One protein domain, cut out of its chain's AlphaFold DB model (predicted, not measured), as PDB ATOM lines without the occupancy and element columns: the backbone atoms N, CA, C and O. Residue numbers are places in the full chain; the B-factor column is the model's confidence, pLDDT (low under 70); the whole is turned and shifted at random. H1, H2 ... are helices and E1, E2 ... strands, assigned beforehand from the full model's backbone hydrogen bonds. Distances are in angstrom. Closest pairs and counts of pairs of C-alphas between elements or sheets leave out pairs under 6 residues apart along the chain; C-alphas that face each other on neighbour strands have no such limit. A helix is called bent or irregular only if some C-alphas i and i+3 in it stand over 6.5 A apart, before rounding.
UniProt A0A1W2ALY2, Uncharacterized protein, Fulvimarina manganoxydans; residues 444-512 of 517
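This is residues 444 to 512 of the 517 residues of an uncharacterized protein of Fulvimarina manganoxydans (UniProt A0A1W2ALY2). A four-stranded, twisted sheet has the long helix H1 lying along one face, over its inner strands, and a shorter helix H3 packed over the edge strand E3 next to H1. The strands make two hairpins, E1 with E2 and E3 with E4, set side by side so that E2 and E4 run together in the middle; the small helix H2 sits at the end of the sheet away from the two hairpin turns. The printed part has 69 residues, with three named helices and four named strands in the order H1 E1 E2 H2 E3 E4 H3. The sheet's order is E1 E2 E4 E3, mixed parallel and antiparallel, and the class is mixed, helices and strands. The whole is compact, with a radius of gyration of the C-alphas of 11.8 A, and rounded, with spans of 34 by 28 by 18 A.

Start at the first printed residue with H1, residues 444 to 456, which is on the sheet formed by E1, residues 460 to 464, E2, residues 468 to 473, E4, residues 497 to 502, and E3, residues 485 to 491. Its height over the sheet is 10.2 A; it lies over E2 and E4, and only just over E3, where 3 of its C-alphas fall. On the local plane its line and that of E4 stand at 25 degrees, along the strands; the closest C-alphas of H1 and E4 are those of Phe 453 and Leu 500, 7.9 A apart. Go on to the hairpin of E1 and E2, which are antiparallel at 165 degrees: find N 461 and O 472 at 2.8 A, within hydrogen-bond range. Next look at E2 and E4, parallel at 15 degrees, with N 469 and O 497 at 2.8 A. E4 and E3, the second hairpin, are antiparallel at 165 degrees, with N 490 and O 498 at 2.8 A. The edge strands E1 and E3 are apart. H2, residues 474 to 478, is on the sheet on the opposite face to H1 but over none of the strands, only just, with 2 of its C-alphas falling on E4; the C-alphas of Ala 476 and Gly 502, the closest of H2 and E4, are 5.2 A apart. H3, residues 504 to 510, is on the sheet too, and its closest C-alphas to E3 are those of Glu 507 and Ile 487, 6.4 A apart. H1 and H3 with the sheet make two layers, helices on one face of a sheet. H1 and H3 only just touch, with 3 pairs of C-alphas within 8 A, the closest being those of Gln 449 and Leu 510 at 7.2 A; they run opposite ways at a steep tilt of 46 degrees. Every O i to N i+4 pair is within hydrogen-bond range in H1 and H2; in H3 it is 1 of 3, beside 3 of 4 O i to N i+3 pairs.

Find C-alpha 444 at (222.346, 206.848, 195.521); from there H1 runs 18.4 A to C-alpha 456. E1 spans 13.5 A and E2 16.6 A, and H2 follows E2 directly. E3, from C-alpha 485 at (200.787, 212.276, 203.737), spans 17.2 A, and E4 spans 16.9 A. H3 ends at C-alpha 510, (211.213, 202.800, 204.105), and is neither bent nor irregular, but only just: C-alphas 505 and 508 are 6.2 A apart.

The two C-alphas farthest apart are those of Gly 479 and Ala 493, at 34.2 A. The printed part has no cut and no long link; the link from H2 to E3 is short and the others are tight. The sheet is twisted, its C-alphas lying up to 4.4 A off the best plane. The mean pLDDT of the printed part is 80.0; look for values under 70 at residues 480 to 483 and 504 to 512, the latter including H3, whose mean is 56.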
ATOM      1  N   ASP A 444     222.673 208.272 195.621       82.56
ATOM      2  CA  ASP A 444     222.346 206.848 195.521       82.56
ATOM      3  C   ASP A 444     221.202 206.439 196.469       82.56
ATOM      4  O   ASP A 444     220.285 205.744 196.038       82.56
ATOM      5  N   TRP A 445     221.176 206.947 197.708       88.12
ATOM      6  CA  TRP A 445     220.092 206.678 198.668       88.12
ATOM      7  C   TRP A 445     218.762 207.283 198.203       88.12
ATOM      8  O   TRP A 445     217.725 206.632 198.271       88.12
ATOM      9  N   VAL A 446     218.789 208.495 197.636       86.69
ATOM     10  CA  VAL A 446     217.584 209.114 197.055       86.69
ATOM     11  C   VAL A 446     217.076 208.301 195.853       86.69
ATOM     12  O   VAL A 446     215.871 208.146 195.671       86.69
ATOM     13  N   ILE A 447     217.975 207.723 195.049       87.12
ATOM     14  CA  ILE A 447     217.617 206.808 193.950       87.12
ATOM     15  C   ILE A 447     217.019 205.491 194.480       87.12
ATOM     16  O   ILE A 447     216.124 204.937 193.835       87.12
ATOM     17  N   GLU A 448     217.472 204.992 195.631       87.56
ATOM     18  CA  GLU A 448     216.893 203.817 196.293       87.56
ATOM     19  C   GLU A 448     215.491 204.104 196.851       87.56
ATOM     20  O   GLU A 448     214.573 203.346 196.532       87.56
ATOM     21  N   GLN A 449     215.273 205.225 197.549       87.38
ATOM     22  CA  GLN A 449     213.932 205.615 198.022       87.38
ATOM     23  C   GLN A 449     212.948 205.825 196.863       87.38
ATOM     24  O   GLN A 449     211.829 205.310 196.877       87.38
ATOM     25  N   LEU A 450     213.383 206.499 195.791       89.81
ATOM     26  CA  LEU A 450     212.578 206.667 194.577       89.81
ATOM     27  C   LEU A 450     212.243 205.332 193.898       89.81
ATOM     28  O   LEU A 450     211.180 205.208 193.289       89.81
ATOM     29  N   ARG A 451     213.126 204.330 193.985       88.81
ATOM     30  CA  ARG A 451     212.853 202.977 193.483       88.81
ATOM     31  C   ARG A 451     211.842 202.253 194.363       88.81
ATOM     32  O   ARG A 451     210.907 201.693 193.804       88.81
ATOM     33  N   ALA A 452     212.026 202.272 195.683       88.12
ATOM     34  CA  ALA A 452     211.122 201.630 196.635       88.12
ATOM     35  C   ALA A 452     209.693 202.162 196.462       88.12
ATOM     36  O   ALA A 452     208.778 201.383 196.208       88.12
ATOM     37  N   PHE A 453     209.532 203.489 196.432       88.94
ATOM     38  CA  PHE A 453     208.247 204.139 196.177       88.94
ATOM     39  C   PHE A 453     207.606 203.683 194.853       88.94
ATOM     40  O   PHE A 453     206.435 203.318 194.841       88.94
ATOM     41  N   ILE A 454     208.354 203.640 193.741       90.06
ATOM     42  CA  ILE A 454     207.835 203.200 192.425       90.06
ATOM     43  C   ILE A 454     207.506 201.693 192.381       90.06
ATOM     44  O   ILE A 454     206.672 201.271 191.579       90.06
ATOM     45  N   GLU A 455     208.182 200.867 193.180       87.75
ATOM     46  CA  GLU A 455     207.944 199.417 193.234       87.75
ATOM     47  C   GLU A 455     206.747 199.063 194.132       87.75
ATOM     48  O   GLU A 455     206.032 198.103 193.838       87.75
ATOM     49  N   GLU A 456     206.489 199.864 195.170       84.94
ATOM     50  CA  GLU A 456     205.386 199.672 196.117       84.94
ATOM     51  C   GLU A 456     204.096 200.421 195.724       84.94
ATOM     52  O   GLU A 456     203.004 199.916 195.977       84.94
ATOM     53  N   THR A 457     204.197 201.572 195.043       86.31
ATOM     54  CA  THR A 457     203.057 202.320 194.470       86.31
ATOM     55  C   THR A 457     202.988 202.090 192.947       86.31
ATOM     56  O   THR A 457     203.624 202.805 192.175       86.31
ATOM     57  N   PRO A 458     202.254 201.073 192.446       80.12
ATOM     58  CA  PRO A 458     202.216 200.780 191.008       80.12
ATOM     59  C   PRO A 458     201.479 201.857 190.195       80.12
ATOM     60  O   PRO A 458     201.836 202.108 189.042       80.12
ATOM     61  N   ASP A 459     200.478 202.504 190.799       84.50
ATOM     62  CA  ASP A 459     199.677 203.576 190.213       84.50
ATOM     63  C   ASP A 459     200.042 204.921 190.871       84.50
ATOM     64  O   ASP A 459     199.331 205.449 191.720       84.50
ATOM     65  N   TYR A 460     201.173 205.496 190.458       90.50
ATOM     66  CA  TYR A 460     201.663 206.791 190.943       90.50
ATOM     67  C   TYR A 460     201.548 207.906 189.892       90.50
ATOM     68  O   TYR A 460     201.689 207.702 188.682       90.50
ATOM     69  N   GLY A 461     201.339 209.130 190.369       82.44
ATOM     70  CA  GLY A 461     201.441 210.362 189.599       82.44
ATOM     71  C   GLY A 461     202.768 211.094 189.826       82.44
ATOM     72  O   GLY A 461     203.441 210.929 190.842       82.44
ATOM     73  N   ILE A 462     203.132 211.961 188.874       90.81
ATOM     74  CA  ILE A 462     204.232 212.924 189.020       90.81
ATOM     75  C   ILE A 462     203.731 214.314 188.623       90.81
ATOM     76  O   ILE A 462     203.260 214.516 187.501       90.81
ATOM     77  N   ILE A 463     203.889 215.283 189.518       82.31
ATOM     78  CA  ILE A 463     203.746 216.717 189.254       82.31
ATOM     79  C   ILE A 463     205.138 217.342 189.236       82.31
ATOM     80  O   ILE A 463     206.013 216.980 190.024       82.31
ATOM     81  N   ARG A 464     205.348 218.305 188.338       79.62
ATOM     82  CA  ARG A 464     206.603 219.045 188.232       79.62
ATOM     83  C   ARG A 464     206.326 220.541 188.276       79.62
ATOM     84  O   ARG A 464     205.615 221.057 187.418       79.62
ATOM     85  N   MET A 465     206.873 221.195 189.288       79.56
ATOM     86  CA  MET A 465     206.897 222.643 189.472       79.56
ATOM     87  C   MET A 465     208.261 223.182 188.995       79.56
ATOM     88  O   MET A 465     209.033 222.455 188.364       79.56
ATOM     89  N   ALA A 466     208.548 224.466 189.228       80.44
ATOM     90  CA  ALA A 466     209.787 225.096 188.754       80.44
ATOM     91  C   ALA A 466     211.041 224.571 189.480       80.44
ATOM     92  O   ALA A 466     212.073 224.345 188.849       80.44
ATOM     93  N   ASP A 467     210.916 224.372 190.789       85.38
ATOM     94  CA  ASP A 467     211.927 223.923 191.749       85.38
ATOM     95  C   ASP A 467     211.567 222.567 192.387       85.38
ATOM     96  O   ASP A 467     212.455 221.761 192.650       85.38
ATOM     97  N   ARG A 468     210.276 222.271 192.582       87.44
ATOM     98  CA  ARG A 468     209.801 221.026 193.214       87.44
ATOM     99  C   ARG A 468     209.329 219.956 192.218       87.44
ATOM    100  O   ARG A 468     208.612 220.242 191.258       87.44
ATOM    101  N   VAL A 469     209.636 218.690 192.490       88.50
ATOM    102  CA  VAL A 469     208.948 217.512 191.932       88.50
ATOM    103  C   VAL A 469     208.108 216.886 193.042       88.50
ATOM    104  O   VAL A 469     208.609 216.686 194.142       88.50
ATOM    105  N   ILE A 470     206.847 216.564 192.769       89.06
ATOM    106  CA  ILE A 470     205.990 215.834 193.710       89.06
ATOM    107  C   ILE A 470     205.614 214.512 193.053       89.06
ATOM    108  O   ILE A 470     204.980 214.507 191.995       89.06
ATOM    109  N   MET A 471     206.009 213.404 193.665       90.25
ATOM    110  CA  MET A 471     205.521 212.072 193.319       90.25
ATOM    111  C   MET A 471     204.458 211.679 194.334       90.25
ATOM    112  O   MET A 471     204.623 211.939 195.524       90.25
ATOM    113  N   TYR A 472     203.348 211.117 193.867       90.25
ATOM    114  CA  TYR A 472     202.219 210.808 194.737       90.25
ATOM    115  C   TYR A 472     201.526 209.514 194.328       90.25
ATOM    116  O   TYR A 472     201.316 209.275 193.141       90.25
ATOM    117  N   ASP A 473     201.145 208.707 195.308       88.31
ATOM    118  CA  ASP A 473     200.256 207.566 195.108       88.31
ATOM    119  C   ASP A 473     198.851 208.046 194.698       88.31
ATOM    120  O   ASP A 473     198.279 208.960 195.310       88.31
ATOM    121  N   LEU A 474     198.290 207.451 193.643       81.94
ATOM    122  CA  LEU A 474     196.935 207.757 193.195       81.94
ATOM    123  C   LEU A 474     195.876 207.152 194.122       81.94
ATOM    124  O   LEU A 474     194.806 207.753 194.226       81.94
ATOM    125  N   GLU A 475     196.141 206.041 194.818       81.38
ATOM    126  CA  GLU A 475     195.177 205.451 195.760       81.38
ATOM    127  C   GLU A 475     195.042 206.308 197.031       81.38
ATOM    128  O   GLU A 475     193.922 206.678 197.399       81.38
ATOM    129  N   ALA A 476     196.152 206.753 197.629       80.38
ATOM    130  CA  ALA A 476     196.178 207.694 198.754       80.38
ATOM    131  C   ALA A 476     195.385 208.982 198.484       80.38
ATOM    132  O   ALA A 476     194.633 209.459 199.342       80.38
ATOM    133  N   VAL A 477     195.539 209.557 197.287       76.50
ATOM    134  CA  VAL A 477     194.825 210.780 196.896       76.50
ATOM    135  C   VAL A 477     193.359 210.480 196.556       76.50
ATOM    136  O   VAL A 477     192.475 211.238 196.970       76.50
ATOM    137  N   ALA A 478     193.069 209.359 195.884       73.56
ATOM    138  CA  ALA A 478     191.705 208.898 195.603       73.56
ATOM    139  C   ALA A 478     190.895 208.584 196.873       73.56
ATOM    140  O   ALA A 478     189.683 208.796 196.886       73.56
ATOM    141  N   GLY A 479     191.553 208.168 197.961       72.44
ATOM    142  CA  GLY A 479     190.972 207.943 199.293       72.44
ATOM    143  C   GLY A 479     190.416 209.195 199.995       72.44
ATOM    144  O   GLY A 479     190.154 209.164 201.196       72.44
ATOM    145  N   GLY A 480     190.240 210.308 199.276       56.50
ATOM    146  CA  GLY A 480     189.692 211.560 199.799       56.50
ATOM    147  C   GLY A 480     190.723 212.442 200.504       56.50
ATOM    148  O   GLY A 480     190.349 213.222 201.376       56.50
ATOM    149  N   GLY A 481     192.014 212.298 200.179       57.16
ATOM    150  CA  GLY A 481     193.119 213.152 200.648       57.16
ATOM    151  C   GLY A 481     193.482 213.060 202.138       57.16
ATOM    152  O   GLY A 481     194.635 213.271 202.486       57.16
ATOM    153  N   THR A 482     192.551 212.689 203.020       57.97
ATOM    154  CA  THR A 482     192.761 212.608 204.484       57.97
ATOM    155  C   THR A 482     193.764 211.538 204.930       57.97
ATOM    156  O   THR A 482     194.245 211.592 206.063       57.97
ATOM    157  N   GLN A 483     194.084 210.582 204.055       62.19
ATOM    158  CA  GLN A 483     195.078 209.528 204.295       62.19
ATOM    159  C   GLN A 483     196.405 209.776 203.564       62.19
ATOM    160  O   GLN A 483     197.408 209.174 203.933       62.19
ATOM    161  N   ALA A 484     196.431 210.675 202.575       77.25
ATOM    162  CA  ALA A 484     197.650 211.050 201.873       77.25
ATOM    163  C   ALA A 484     198.527 211.932 202.772       77.25
ATOM    164  O   ALA A 484     198.081 212.967 203.276       77.25
ATOM    165  N   ARG A 485     199.784 211.534 202.963       81.88
ATOM    166  CA  ARG A 485     200.787 212.276 203.737       81.88
ATOM    167  C   ARG A 485     202.074 212.421 202.952       81.88
ATOM    168  O   ARG A 485     202.373 211.583 202.110       81.88
ATOM    169  N   GLU A 486     202.825 213.475 203.251       85.88
ATOM    170  CA  GLU A 486     204.242 213.562 202.896       85.88
ATOM    171  C   GLU A 486     204.973 212.430 203.629       85.88
ATOM    172  O   GLU A 486     204.992 212.412 204.858       85.88
ATOM    173  N   ILE A 487     205.467 211.450 202.867       86.62
ATOM    174  CA  ILE A 487     206.224 210.296 203.371       86.62
ATOM    175  C   ILE A 487     207.692 210.691 203.521       86.62
ATOM    176  O   ILE A 487     208.324 210.377 204.522       86.62
ATOM    177  N   ASP A 488     208.235 211.367 202.505       89.06
ATOM    178  CA  ASP A 488     209.664 211.641 202.416       89.06
ATOM    179  C   ASP A 488     209.945 212.894 201.582       89.06
ATOM    180  O   ASP A 488     209.168 213.254 200.683       89.06
ATOM    181  N   ARG A 489     211.071 213.555 201.858       92.06
ATOM    182  CA  ARG A 489     211.448 214.811 201.201       92.06
ATOM    183  C   ARG A 489     212.956 214.969 201.063       92.06
ATOM    184  O   ARG A 489     213.706 214.920 202.032       92.06
ATOM    185  N   PHE A 490     213.375 215.274 199.841       91.12
ATOM    186  CA  PHE A 490     214.770 215.422 199.445       91.12
ATOM    187  C   PHE A 490     214.980 216.834 198.881       91.12
ATOM    188  O   PHE A 490     214.606 217.107 197.739       91.12
ATOM    189  N   ASP A 491     215.539 217.751 199.675       90.75
ATOM    190  CA  ASP A 491     215.957 219.086 199.220       90.75
ATOM    191  C   ASP A 491     217.420 219.050 198.727       90.75
ATOM    192  O   ASP A 491     218.294 218.481 199.379       90.75
ATOM    193  N   PHE A 492     217.702 219.668 197.576       87.88
ATOM    194  CA  PHE A 492     219.004 219.628 196.903       87.88
ATOM    195  C   PHE A 492     219.761 220.962 196.996       87.88
ATOM    196  O   PHE A 492     219.183 222.043 197.106       87.88
ATOM    197  N   ALA A 493     221.090 220.901 196.871       83.19
ATOM    198  CA  ALA A 493     221.980 222.064 196.978       83.19
ATOM    199  C   ALA A 493     221.808 223.131 195.869       83.19
ATOM    200  O   ALA A 493     222.343 224.233 196.000       83.19
ATOM    201  N   ASP A 494     221.079 222.835 194.788       84.88
ATOM    202  CA  ASP A 494     220.690 223.810 193.756       84.88
ATOM    203  C   ASP A 494     219.369 224.543 194.070       84.88
ATOM    204  O   ASP A 494     218.970 225.442 193.326       84.88
ATOM    205  N   GLY A 495     218.720 224.200 195.188       85.75
ATOM    206  CA  GLY A 495     217.432 224.739 195.615       85.75
ATOM    207  C   GLY A 495     216.221 223.992 195.052       85.75
ATOM    208  O   GLY A 495     215.098 224.421 195.309       85.75
ATOM    209  N   THR A 496     216.414 222.904 194.300       89.06
ATOM    210  CA  THR A 496     215.310 222.016 193.909       89.06
ATOM    211  C   THR A 496     214.926 221.066 195.043       89.06
ATOM    212  O   THR A 496     215.703 220.849 195.973       89.06
ATOM    213  N   SER A 497     213.733 220.471 194.982       90.38
ATOM    214  CA  SER A 497     213.368 219.375 195.884       90.38
ATOM    215  C   SER A 497     212.493 218.311 195.234       90.38
ATOM    216  O   SER A 497     211.819 218.554 194.229       90.38
ATOM    217  N   ILE A 498     212.510 217.110 195.802       91.19
ATOM    218  CA  ILE A 498     211.587 216.022 195.482       91.19
ATOM    219  C   ILE A 498     210.802 215.688 196.753       91.19
ATOM    220  O   ILE A 498     211.390 215.572 197.824       91.19
ATOM    221  N   VAL A 499     209.485 215.539 196.631       91.75
ATOM    222  CA  VAL A 499     208.572 215.179 197.725       91.75
ATOM    223  C   VAL A 499     207.799 213.922 197.334       91.75
ATOM    224  O   VAL A 499     207.284 213.850 196.213       91.75
ATOM    225  N   LEU A 500     207.720 212.949 198.242       92.88
ATOM    226  CA  LEU A 500     206.941 211.719 198.097       92.88
ATOM    227  C   LEU A 500     205.667 211.814 198.940       92.88
ATOM    228  O   LEU A 500     205.730 212.159 200.119       92.88
ATOM    229  N   ILE A 501     204.512 211.506 198.349       90.31
ATOM    230  CA  ILE A 501     203.205 211.551 199.015       90.31
ATOM    231  C   ILE A 501     202.486 210.207 198.856       90.31
ATOM    232  O   ILE A 501     202.393 209.684 197.748       90.31
ATOM    233  N   GLY A 502     201.923 209.653 199.925       89.44
ATOM    234  CA  GLY A 502     201.174 208.395 199.846       89.44
ATOM    235  C   GLY A 502     200.499 208.000 201.154       89.44
ATOM    236  O   GLY A 502     200.312 208.842 202.036       89.44
ATOM    237  N   LEU A 503     200.100 206.731 201.262       73.69
ATOM    238  CA  LEU A 503     199.541 206.167 202.493       73.69
ATOM    239  C   LEU A 503     200.632 205.985 203.571       73.69
ATOM    240  O   LEU A 503     201.770 205.654 203.241       73.69
ATOM    241  N   PRO A 504     200.304 206.122 204.870       60.25
ATOM    242  CA  PRO A 504     201.273 205.935 205.954       60.25
ATOM    243  C   PRO A 504     201.765 204.485 206.101       60.25
ATOM    244  O   PRO A 504     202.779 204.254 206.748       60.25
ATOM    245  N   GLU A 505     201.095 203.502 205.487       62.75
ATOM    246  CA  GLU A 505     201.553 202.101 205.491       62.75
ATOM    247  C   GLU A 505     202.902 201.914 204.757       62.75
ATOM    248  O   GLU A 505     203.600 200.937 205.012       62.75
ATOM    249  N   HIS A 506     203.319 202.886 203.932       57.09
ATOM    250  CA  HIS A 506     204.650 202.934 203.315       57.09
ATOM    251  C   HIS A 506     205.776 203.369 204.282       57.09
ATOM    252  O   HIS A 506     206.935 203.023 204.050       57.09
ATOM    253  N   GLU A 507     205.488 204.097 205.374       53.41
ATOM    254  CA  GLU A 507     206.531 204.567 206.312       53.41
ATOM    255  C   GLU A 507     207.280 203.384 206.964       53.41
ATOM    256  O   GLU A 507     208.510 203.398 207.068       53.41
ATOM    257  N   ASP A 508     206.554 202.320 207.331       52.62
ATOM    258  CA  ASP A 508     207.109 201.102 207.945       52.62
ATOM    259  C   ASP A 508     208.044 200.318 206.995       52.62
ATOM    260  O   ASP A 508     208.917 199.577 207.459       52.62
ATOM    261  N   ALA A 509     207.902 200.483 205.673       50.94
ATOM    262  CA  ALA A 509     208.780 199.860 204.683       50.94
ATOM    263  C   ALA A 509     210.102 200.632 204.535       50.94
ATOM    264  O   ALA A 509     211.183 200.040 204.642       50.94
ATOM    265  N   LEU A 510     210.033 201.955 204.346       52.66
ATOM    266  CA  LEU A 510     211.213 202.800 204.105       52.66
ATOM    267  C   LEU A 510     212.105 202.937 205.352       52.66
ATOM    268  O   LEU A 510     213.327 203.048 205.234       52.66
ATOM    269  N   ALA A 511     211.524 202.830 206.551       53.28
ATOM    270  CA  ALA A 511     212.257 202.812 207.819       53.28
ATOM    271  C   ALA A 511     213.076 201.522 208.070       53.28
ATOM    272  O   ALA A 511     213.822 201.456 209.048       53.28
ATOM    273  N   SER A 512     212.954 200.487 207.225       40.44
ATOM    274  CA  SER A 512     213.563 199.166 207.470       40.44
ATOM    275  C   SER A 512     215.013 198.994 206.979       40.44
ATOM    276  O   SER A 512     215.620 197.943 207.212       40.44
TER     277      SER A 512